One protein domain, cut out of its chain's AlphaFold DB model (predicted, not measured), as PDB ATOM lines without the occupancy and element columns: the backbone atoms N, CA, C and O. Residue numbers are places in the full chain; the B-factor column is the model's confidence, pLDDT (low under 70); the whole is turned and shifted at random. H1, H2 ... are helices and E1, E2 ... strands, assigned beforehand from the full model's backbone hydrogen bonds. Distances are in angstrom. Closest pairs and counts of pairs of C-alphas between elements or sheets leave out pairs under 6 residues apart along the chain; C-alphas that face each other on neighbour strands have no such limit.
ATOM      1  N   GLN A 162     312.706 278.220 219.850       93.19
ATOM      2  CA  GLN A 162     313.810 277.308 219.568       93.19
ATOM      3  C   GLN A 162     313.294 276.077 218.826       93.19
ATOM      4  O   GLN A 162     312.091 275.770 218.846       93.19
ATOM      5  N   VAL A 163     314.198 275.339 218.202       95.88
ATOM      6  CA  VAL A 163     313.883 274.079 217.541       95.88
ATOM      7  C   VAL A 163     314.644 272.947 218.208       95.88
ATOM      8  O   VAL A 163     315.842 273.023 218.457       95.88
ATOM      9  N   ASP A 164     313.935 271.858 218.501       96.38
ATOM     10  CA  ASP A 164     314.578 270.665 219.035       96.38
ATOM     11  C   ASP A 164     315.651 270.157 218.053       96.38
ATOM     12  O   ASP A 164     315.410 270.035 216.848       96.38
ATOM     13  N   LYS A 165     316.836 269.807 218.568       95.62
ATOM     14  CA  LYS A 165     317.988 269.394 217.747       95.62
ATOM     15  C   LYS A 165     317.669 268.211 216.827       95.62
ATOM     16  O   LYS A 165     318.157 268.144 215.699       95.62
ATOM     17  N   SER A 166     316.838 267.270 217.283       96.06
ATOM     18  CA  SER A 166     316.429 266.117 216.473       96.06
ATOM     19  C   SER A 166     315.462 266.506 215.352       96.06
ATOM     20  O   SER A 166     315.392 265.818 214.331       96.06
ATOM     21  N   VAL A 167     314.717 267.600 215.530       96.62
ATOM     22  CA  VAL A 167     313.850 268.180 214.507       96.62
ATOM     23  C   VAL A 167     314.674 268.962 213.492       96.62
ATOM     24  O   VAL A 167     314.499 268.702 212.302       96.62
ATOM     25  N   MET A 168     315.608 269.817 213.930       95.81
ATOM     26  CA  MET A 168     316.503 270.549 213.015       95.81
ATOM     27  C   MET A 168     317.272 269.608 212.098       95.81
ATOM     28  O   MET A 168     317.193 269.752 210.884       95.81
ATOM     29  N   LYS A 169     317.865 268.540 212.643       95.44
ATOM     30  CA  LYS A 169     318.574 267.541 211.829       95.44
ATOM     31  C   LYS A 169     317.697 266.932 210.727       95.44
ATOM     32  O   LYS A 169     318.175 266.622 209.642       95.44
ATOM     33  N   LYS A 170     316.399 266.731 210.986       95.12
ATOM     34  CA  LYS A 170     315.458 266.207 209.976       95.12
ATOM     35  C   LYS A 170     315.075 267.253 208.933       95.12
ATOM     36  O   LYS A 170     314.725 266.865 207.821       95.12
ATOM     37  N   ILE A 171     315.061 268.529 209.314       94.94
ATOM     38  CA  ILE A 171     314.808 269.656 208.414       94.94
ATOM     39  C   ILE A 171     316.000 269.796 207.464       94.94
ATOM     40  O   ILE A 171     315.805 269.680 206.258       94.94
ATOM     41  N   GLU A 172     317.219 269.900 207.991       93.88
ATOM     42  CA  GLU A 172     318.471 270.003 207.217       93.88
ATOM     43  C   GLU A 172     318.631 268.841 206.221       93.88
ATOM     44  O   GLU A 172     318.995 269.026 205.069       93.88
ATOM     45  N   GLN A 173     318.271 267.616 206.620       93.50
ATOM     46  CA  GLN A 173     318.362 266.443 205.739       93.50
ATOM     47  C   GLN A 173     317.376 266.433 204.563       93.50
ATOM     48  O   GLN A 173     317.508 265.597 203.669       93.50
ATOM     49  N   LYS A 174     316.314 267.242 204.604       94.12
ATOM     50  CA  LYS A 174     315.174 267.120 203.679       94.12
ATOM     51  C   LYS A 174     314.782 268.423 202.999       94.12
ATOM     52  O   LYS A 174     313.890 268.404 202.152       94.12
ATOM     53  N   THR A 175     315.385 269.533 203.383       93.31
ATOM     54  CA  THR A 175     315.010 270.881 202.952       93.31
ATOM     55  C   THR A 175     316.267 271.684 202.655       93.31
ATOM     56  O   THR A 175     317.367 271.174 202.824       93.31
ATOM     57  N   GLU A 176     316.093 272.922 202.210       92.00
ATOM     58  CA  GLU A 176     317.204 273.834 201.905       92.00
ATOM     59  C   GLU A 176     317.623 274.699 203.096       92.00
ATOM     60  O   GLU A 176     318.426 275.607 202.937       92.00
ATOM     61  N   TYR A 177     317.053 274.462 204.279       91.94
ATOM     62  CA  TYR A 177     317.467 275.199 205.464       91.94
ATOM     63  C   TYR A 177     318.825 274.708 205.947       91.94
ATOM     64  O   TYR A 177     318.950 273.570 206.404       91.94
ATOM     65  N   ASP A 178     319.793 275.620 205.925       86.25
ATOM     66  CA  ASP A 178     321.171 275.362 206.344       86.25
ATOM     67  C   ASP A 178     321.426 275.756 207.809       86.25
ATOM     68  O   ASP A 178     322.468 275.431 208.379       86.25
ATOM     69  N   ASN A 179     320.498 276.487 208.440       91.94
ATOM     70  CA  ASN A 179     320.606 276.889 209.843       91.94
ATOM     71  C   ASN A 179     319.235 277.108 210.515       91.94
ATOM     72  O   ASN A 179     318.212 277.338 209.870       91.94
ATOM     73  N   GLU A 180     319.230 277.067 211.850       93.88
ATOM     74  CA  GLU A 180     318.018 277.226 212.667       93.88
ATOM     75  C   GLU A 180     317.408 278.627 212.576       93.88
ATOM     76  O   GLU A 180     316.184 278.762 212.579       93.88
ATOM     77  N   LEU A 181     318.234 279.669 212.480       94.31
ATOM     78  CA  LEU A 181     317.761 281.051 212.501       94.31
ATOM     79  C   LEU A 181     316.890 281.367 211.280       94.31
ATOM     80  O   LEU A 181     315.819 281.956 211.425       94.31
ATOM     81  N   GLU A 182     317.329 280.945 210.096       94.12
ATOM     82  CA  GLU A 182     316.588 281.088 208.843       94.12
ATOM     83  C   GLU A 182     315.243 280.362 208.910       94.12
ATOM     84  O   GLU A 182     314.195 280.973 208.692       94.12
ATOM     85  N   PHE A 183     315.255 279.094 209.339       95.19
ATOM     86  CA  PHE A 183     314.029 278.328 209.537       95.19
ATOM     87  C   PHE A 183     313.083 279.025 210.517       95.19
ATOM     88  O   PHE A 183     311.901 279.167 210.223       95.19
ATOM     89  N   VAL A 184     313.567 279.481 211.677       94.56
ATOM     90  CA  VAL A 184     312.733 280.148 212.688       94.56
ATOM     91  C   VAL A 184     312.134 281.451 212.155       94.56
ATOM     92  O   VAL A 184     310.970 281.737 212.449       94.56
ATOM     93  N   ASN A 185     312.884 282.231 211.377       93.38
ATOM     94  CA  ASN A 185     312.386 283.471 210.781       93.38
ATOM     95  C   ASN A 185     311.257 283.195 209.783       93.38
ATOM     96  O   ASN A 185     310.148 283.708 209.963       93.38
ATOM     97  N   ASP A 186     311.481 282.292 208.828       93.62
ATOM     98  CA  ASP A 186     310.452 281.881 207.870       93.62
ATOM     99  C   ASP A 186     309.247 281.259 208.568       93.62
ATOM    100  O   ASP A 186     308.089 281.490 208.215       93.62
ATOM    101  N   PHE A 187     309.499 280.477 209.611       93.81
ATOM    102  CA  PHE A 187     308.447 279.866 210.390       93.81
ATOM    103  C   PHE A 187     307.581 280.919 211.088       93.81
ATOM    104  O   PHE A 187     306.355 280.813 211.089       93.81
ATOM    105  N   ARG A 188     308.179 281.956 211.678       91.50
ATOM    106  CA  ARG A 188     307.426 283.053 212.306       91.50
ATOM    107  C   ARG A 188     306.565 283.805 211.301       91.50
ATOM    108  O   ARG A 188     305.440 284.181 211.640       91.50
ATOM    109  N   GLU A 189     307.084 284.014 210.101       89.56
ATOM    110  CA  GLU A 189     306.449 284.851 209.089       89.56
ATOM    111  C   GLU A 189     305.372 284.110 208.281       89.56
ATOM    112  O   GLU A 189     304.278 284.642 208.039       89.56
ATOM    113  N   TYR A 190     305.643 282.855 207.917       92.00
ATOM    114  CA  TYR A 190     304.858 282.114 206.930       92.00
ATOM    115  C   TYR A 190     304.121 280.898 207.488       92.00
ATOM    116  O   TYR A 190     303.255 280.352 206.799       92.00
ATOM    117  N   ALA A 191     304.401 280.456 208.720       93.88
ATOM    118  CA  ALA A 191     303.713 279.287 209.255       93.88
ATOM    119  C   ALA A 191     302.218 279.550 209.488       93.88
ATOM    120  O   ALA A 191     301.789 280.492 210.162       93.88
ATOM    121  N   VAL A 192     301.411 278.625 208.983       93.69
ATOM    122  CA  VAL A 192     299.955 278.635 209.062       93.69
ATOM    123  C   VAL A 192     299.518 277.820 210.269       93.69
ATOM    124  O   VAL A 192     299.874 276.647 210.398       93.69
ATOM    125  N   ILE A 193     298.710 278.393 211.164       94.12
ATOM    126  CA  ILE A 193     298.112 277.597 212.246       94.12
ATOM    127  C   ILE A 193     297.024 276.668 211.695       94.12
ATOM    128  O   ILE A 193     296.018 277.116 211.144       94.12
ATOM    129  N   VAL A 194     297.208 275.364 211.904       94.56
ATOM    130  CA  VAL A 194     296.312 274.296 211.414       94.56
ATOM    131  C   VAL A 194     295.784 273.395 212.536       94.56
ATOM    132  O   VAL A 194     295.029 272.456 212.288       94.56
ATOM    133  N   GLY A 195     296.177 273.647 213.787       92.69
ATOM    134  CA  GLY A 195     295.745 272.851 214.932       92.69
ATOM    135  C   GLY A 195     296.008 273.512 216.279       92.69
ATOM    136  O   GLY A 195     296.988 274.233 216.469       92.69
ATOM    137  N   LYS A 196     295.139 273.226 217.253       90.81
ATOM    138  CA  LYS A 196     295.306 273.646 218.649       90.81
ATOM    139  C   LYS A 196     294.925 272.520 219.601       90.81
ATOM    140  O   LYS A 196     293.792 272.050 219.582       90.81
ATOM    141  N   ASN A 197     295.857 272.177 220.479       88.94
ATOM    142  CA  ASN A 197     295.632 271.402 221.692       88.94
ATOM    143  C   ASN A 197     295.894 272.307 222.919       88.94
ATOM    144  O   ASN A 197     296.339 273.449 222.786       88.94
ATOM    145  N   LYS A 198     295.577 271.824 224.122       85.69
ATOM    146  CA  LYS A 198     295.932 272.460 225.393       85.69
ATOM    147  C   LYS A 198     297.447 272.607 225.541       85.69
ATOM    148  O   LYS A 198     297.895 273.674 225.933       85.69
ATOM    149  N   GLU A 199     298.191 271.570 225.171       88.88
ATOM    150  CA  GLU A 199     299.644 271.479 225.384       88.88
ATOM    151  C   GLU A 199     300.464 272.050 224.224       88.88
ATOM    152  O   GLU A 199     301.540 272.605 224.428       88.88
ATOM    153  N   PHE A 200     299.951 271.953 222.997       92.81
ATOM    154  CA  PHE A 200     300.691 272.350 221.804       92.81
ATOM    155  C   PHE A 200     299.811 273.003 220.736       92.81
ATOM    156  O   PHE A 200     298.575 272.966 220.766       92.81
ATOM    157  N   ARG A 201     300.466 273.619 219.758       93.44
ATOM    158  CA  ARG A 201     299.881 274.098 218.504       93.44
ATOM    159  C   ARG A 201     300.458 273.307 217.344       93.44
ATOM    160  O   ARG A 201     301.621 272.920 217.395       93.44
ATOM    161  N   THR A 202     299.648 273.095 216.315       95.62
ATOM    162  CA  THR A 202     300.103 272.522 215.048       95.62
ATOM    163  C   THR A 202     300.188 273.634 214.026       95.62
ATOM    164  O   THR A 202     299.206 274.349 213.798       95.62
ATOM    165  N   TYR A 203     301.347 273.740 213.402       96.19
ATOM    166  CA  TYR A 203     301.631 274.686 212.343       96.19
ATOM    167  C   TYR A 203     302.032 273.941 211.080       96.19
ATOM    168  O   TYR A 203     302.632 272.871 211.145       96.19
ATOM    169  N   TRP A 204     301.684 274.510 209.940       96.31
ATOM    170  CA  TRP A 204     302.120 274.060 208.631       96.31
ATOM    171  C   TRP A 204     302.963 275.166 208.005       96.31
ATOM    172  O   TRP A 204     302.494 276.296 207.899       96.31
ATOM    173  N   LEU A 205     304.198 274.849 207.624       95.44
ATOM    174  CA  LEU A 205     305.067 275.748 206.877       95.44
ATOM    175  C   LEU A 205     304.957 275.382 205.384       95.44
ATOM    176  O   LEU A 205     305.310 274.250 205.019       95.44
ATOM    177  N   PRO A 206     304.414 276.273 204.531       93.31
ATOM    178  CA  PRO A 206     304.117 275.965 203.136       93.31
ATOM    179  C   PRO A 206     305.319 275.442 202.351       93.31
ATOM    180  O   PRO A 206     306.392 276.028 202.365       93.31
ATOM    181  N   GLY A 207     305.133 274.310 201.670       92.94
ATOM    182  CA  GLY A 207     306.193 273.652 200.895       92.94
ATOM    183  C   GLY A 207     307.224 272.866 201.723       92.94
ATOM    184  O   GLY A 207     307.873 271.976 201.182       92.94
ATOM    185  N   ILE A 208     307.269 273.069 203.043       95.88
ATOM    186  CA  ILE A 208     308.210 272.402 203.950       95.88
ATOM    187  C   ILE A 208     307.558 271.231 204.687       95.88
ATOM    188  O   ILE A 208     307.948 270.076 204.516       95.88
ATOM    189  N   GLY A 209     306.549 271.488 205.523       96.19
ATOM    190  CA  GLY A 209     306.089 270.458 206.448       96.19
ATOM    191  C   GLY A 209     305.124 270.921 207.527       96.19
ATOM    192  O   GLY A 209     304.660 272.056 207.534       96.19
ATOM    193  N   SER A 210     304.807 270.008 208.445       97.00
ATOM    194  CA  SER A 210     303.917 270.256 209.581       97.00
ATOM    195  C   SER A 210     304.640 269.993 210.891       97.00
ATOM    196  O   SER A 210     305.295 268.962 211.048       97.00
ATOM    197  N   PHE A 211     304.453 270.886 211.854       97.44
ATOM    198  CA  PHE A 211     305.258 270.981 213.062       97.44
ATOM    199  C   PHE A 211     304.383 271.188 214.297       97.44
ATOM    200  O   PHE A 211     303.328 271.827 214.233       97.44
ATOM    201  N   LEU A 212     304.814 270.632 215.428       96.88
ATOM    202  CA  LEU A 212     304.195 270.846 216.730       96.88
ATOM    203  C   LEU A 212     305.045 271.770 217.584       96.88
ATOM    204  O   LEU A 212     306.255 271.589 217.693       96.88
ATOM    205  N   ILE A 213     304.369 272.719 218.230       96.06
ATOM    206  CA  ILE A 213     304.999 273.709 219.096       96.06
ATOM    207  C   ILE A 213     304.358 273.675 220.466       96.06
ATOM    208  O   ILE A 213     303.161 273.952 220.599       96.06
ATOM    209  N   LYS A 214     305.162 273.406 221.487       94.56
ATOM    210  CA  LYS A 214     304.764 273.498 222.895       94.56
ATOM    211  C   LYS A 214     305.366 274.756 223.520       94.56
ATOM    212  O   LYS A 214     306.262 275.374 222.950       94.56
ATOM    213  N   THR A 215     304.841 275.157 224.668       92.50
ATOM    214  CA  THR A 215     305.524 276.120 225.546       92.50
ATOM    215  C   THR A 215     306.250 275.383 226.635       92.50
ATOM    216  O   THR A 215     305.693 274.441 227.193       92.50
ATOM    217  N   LEU A 216     307.468 275.831 226.896       90.31
ATOM    218  CA  LEU A 216     308.265 275.392 228.022       90.31
ATOM    219  C   LEU A 216     307.916 276.233 229.252       90.31
ATOM    220  O   LEU A 216     307.387 277.338 229.127       90.31
ATOM    221  N   ASP A 217     308.220 275.714 230.437       88.25
ATOM    222  CA  ASP A 217     308.050 276.472 231.681       88.25
ATOM    223  C   ASP A 217     309.069 277.624 231.793       88.25
ATOM    224  O   ASP A 217     308.854 278.595 232.521       88.25
ATOM    225  N   GLU A 218     310.148 277.541 231.016       87.38
ATOM    226  CA  GLU A 218     311.205 278.538 230.911       87.38
ATOM    227  C   GLU A 218     310.725 279.850 230.273       87.38
ATOM    228  O   GLU A 218     309.846 279.899 229.398       87.38
ATOM    229  N   LYS A 219     311.345 280.945 230.715       88.12
ATOM    230  CA  LYS A 219     311.146 282.281 230.161       88.12
ATOM    231  C   LYS A 219     312.487 282.898 229.820       88.12
ATOM    232  O   LYS A 219     313.394 282.888 230.645       88.12
ATOM    233  N   GLU A 220     312.556 283.529 228.662       83.94
ATOM    234  CA  GLU A 220     313.717 284.280 228.211       83.94
ATOM    235  C   GLU A 220     313.310 285.738 228.026       83.94
ATOM    236  O   GLU A 220     312.316 286.037 227.359       83.94
ATOM    237  N   ASN A 221     314.017 286.655 228.693       85.19
ATOM    238  CA  ASN A 221     313.667 288.081 228.727       85.19
ATOM    239  C   ASN A 221     312.201 288.334 229.143       85.19
ATOM    240  O   ASN A 221     311.514 289.204 228.612       85.19
ATOM    241  N   GLY A 222     311.690 287.518 230.073       83.81
ATOM    242  CA  GLY A 222     310.306 287.584 230.554       83.81
ATOM    243  C   GLY A 222     309.252 287.023 229.588       83.81
ATOM    244  O   GLY A 222     308.077 286.942 229.955       83.81
ATOM    245  N   LEU A 223     309.646 286.583 228.390       84.06
ATOM    246  CA  LEU A 223     308.767 285.974 227.396       84.06
ATOM    247  C   LEU A 223     308.809 284.444 227.496       84.06
ATOM    248  O   LEU A 223     309.870 283.875 227.729       84.06
ATOM    249  N   PRO A 224     307.676 283.743 227.316       87.88
ATOM    250  CA  PRO A 224     307.657 282.285 227.385       87.88
ATOM    251  C   PRO A 224     308.436 281.675 226.218       87.88
ATOM    252  O   PRO A 224     308.212 282.054 225.064       87.88
ATOM    253  N   VAL A 225     309.276 280.684 226.509       90.25
ATOM    254  CA  VAL A 225     309.999 279.932 225.482       90.25
ATOM    255  C   VAL A 225     309.044 278.952 224.798       90.25
ATOM    256  O   VAL A 225     308.232 278.262 225.430       90.25
ATOM    257  N   ARG A 226     309.095 278.914 223.469       93.62
ATOM    258  CA  ARG A 226     308.344 277.983 222.624       93.62
ATOM    259  C   ARG A 226     309.330 277.094 221.897       93.62
ATOM    260  O   ARG A 226     310.345 277.565 221.408       93.62
ATOM    261  N   GLU A 227     308.994 275.821 221.780       95.06
ATOM    262  CA  GLU A 227     309.866 274.852 221.129       95.06
ATOM    263  C   GLU A 227     309.117 274.125 220.024       95.06
ATOM    264  O   GLU A 227     308.050 273.543 220.266       95.06
ATOM    265  N   VAL A 228     309.698 274.125 218.824       95.75
ATOM    266  CA  VAL A 228     309.328 273.197 217.757       95.75
ATOM    267  C   VAL A 228     309.905 271.827 218.112       95.75
ATOM    268  O   VAL A 228     311.036 271.495 217.770       95.75
ATOM    269  N   PHE A 229     309.125 271.029 218.836       96.00
ATOM    270  CA  PHE A 229     309.608 269.781 219.439       96.00
ATOM    271  C   PHE A 229     309.357 268.546 218.570       96.00
ATOM    272  O   PHE A 229     309.871 267.464 218.844       96.00
ATOM    273  N   GLN A 230     308.520 268.670 217.536       96.12
ATOM    274  CA  GLN A 230     308.220 267.556 216.645       96.12
ATOM    275  C   GLN A 230     307.861 268.032 215.239       96.12
ATOM    276  O   GLN A 230     306.961 268.852 215.058       96.12
ATOM    277  N   ALA A 231     308.475 267.418 214.228       94.88
ATOM    278  CA  ALA A 231     307.986 267.453 212.855       94.88
ATOM    279  C   ALA A 231     307.070 266.248 212.594       94.88
ATOM    280  O   ALA A 231     307.493 265.098 212.708       94.88
ATOM    281  N   ARG A 232     305.805 266.503 212.244       93.00
ATOM    282  CA  ARG A 232     304.843 265.460 211.845       93.00
ATOM    283  C   ARG A 232     305.094 264.965 210.429       93.00
ATOM    284  O   ARG A 232     304.890 263.794 210.139       93.00
ATOM    285  N   SER A 233     305.504 265.872 209.553       93.44
ATOM    286  CA  SER A 233     305.801 265.590 208.153       93.44
ATOM    287  C   SER A 233     306.795 266.624 207.647       93.44
ATOM    288  O   SER A 233     306.603 267.808 207.917       93.44
ATOM    289  N   ILE A 234     307.789 266.195 206.877       93.88
ATOM    290  CA  ILE A 234     308.712 267.072 206.148       93.88
ATOM    291  C   ILE A 234     308.786 266.534 204.722       93.88
ATOM    292  O   ILE A 234     308.989 265.328 204.539       93.88
ATOM    293  N   LYS A 235     308.557 267.399 203.734       91.38
ATOM    294  CA  LYS A 235     308.667 267.049 202.317       91.38
ATOM    295  C   LYS A 235     310.135 266.856 201.944       91.38
ATOM    296  O   LYS A 235     310.991 267.564 202.453       91.38
TER     297      LYS A 235
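This is residues 162 to 235 of the 259 residues of the protein "ParB N-terminal domain-containing protein" of Thermoactinomyces daqus (UniProt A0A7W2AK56). A strongly twisted sheet of four strands has the short helix H1 packed over E3 and E4, while the second helix, H2, only grazes the sheet, near E2. The long hairpin of E3 and E4 runs along the longest axis, and E3 bends sharply near its far end, at residue 217. The printed part has 74 residues, with two named helices followed by four named strands, H1 H2 E1 E2 E3 E4; the sheet's order is E1 - E2 - E3 - E4, all antiparallel, and the class is mixed, helices and strands. The whole is compact, with a radius of gyration of the C-alphas of 11.9 A and spans of 32 by 24 by 22 A.

Begin with the sheet, a meander, each strand the antiparallel neighbour of the one before: E1, residues 192 to 196, E2, residues 200 to 205, E3, residues 209 to 220, and E4, residues 223 to 234. In the hairpin E1 and E2, look at N 192 and O 204, 2.8 A apart and within hydrogen-bond range. In the hairpin E2 and E3, at 133 degrees, N 203 and O 211 are 2.9 A apart; in the hairpin E3 and E4, at 159 degrees, N 212 and O 230 are 2.8 A apart. The edge strands E1 and E4 are apart. E3 bends by 93 degrees at residue 217 and E4 by 57 degrees at residue 231. At the start of the printed part, residues 162 to 163 pair parallel with residues 227 to 228 of E4. Next find H1, residues 165 to 172, on the sheet at a height of 9.0 A over it. It lies over E3 and E4, slantwise to the strands, at 35 degrees to E3 on the local plane; its closest C-alphas to E4 are those of Val 167 and Gln 230, 6.1 A apart. H2, residues 180 to 190, is on the sheet but only grazes it, with residues 183 to 190; the C-alphas of Tyr 190 and Leu 205 in E2 are the closest, 6.4 A apart. H1 and H2 are close but not clearly touching, about perpendicular at 75 degrees, with the C-alphas of Met 168 and Glu 180 closest at 6.9 A. Every O i to N i+4 pair is within hydrogen-bond range in H2, and 3 of 4 in H1.

Find C-alpha 165 at (317.988, 269.394, 217.747), where H1 begins its 10.6 A. H2 runs 15.2 A to C-alpha 190 at (304.858, 282.114, 206.930). E1 measures 11.8 A, E2 15.9 A and E3 26.9 A; E4 covers 28.4 A, ending at C-alpha 234 at (308.712, 267.072, 206.148).

The two C-alphas farthest apart are those of Gly 222 and Lys 235, at 35.0 A. The printed part has no cut and no long link. Its mean pLDDT is 92.9, and no printed residue is under 70.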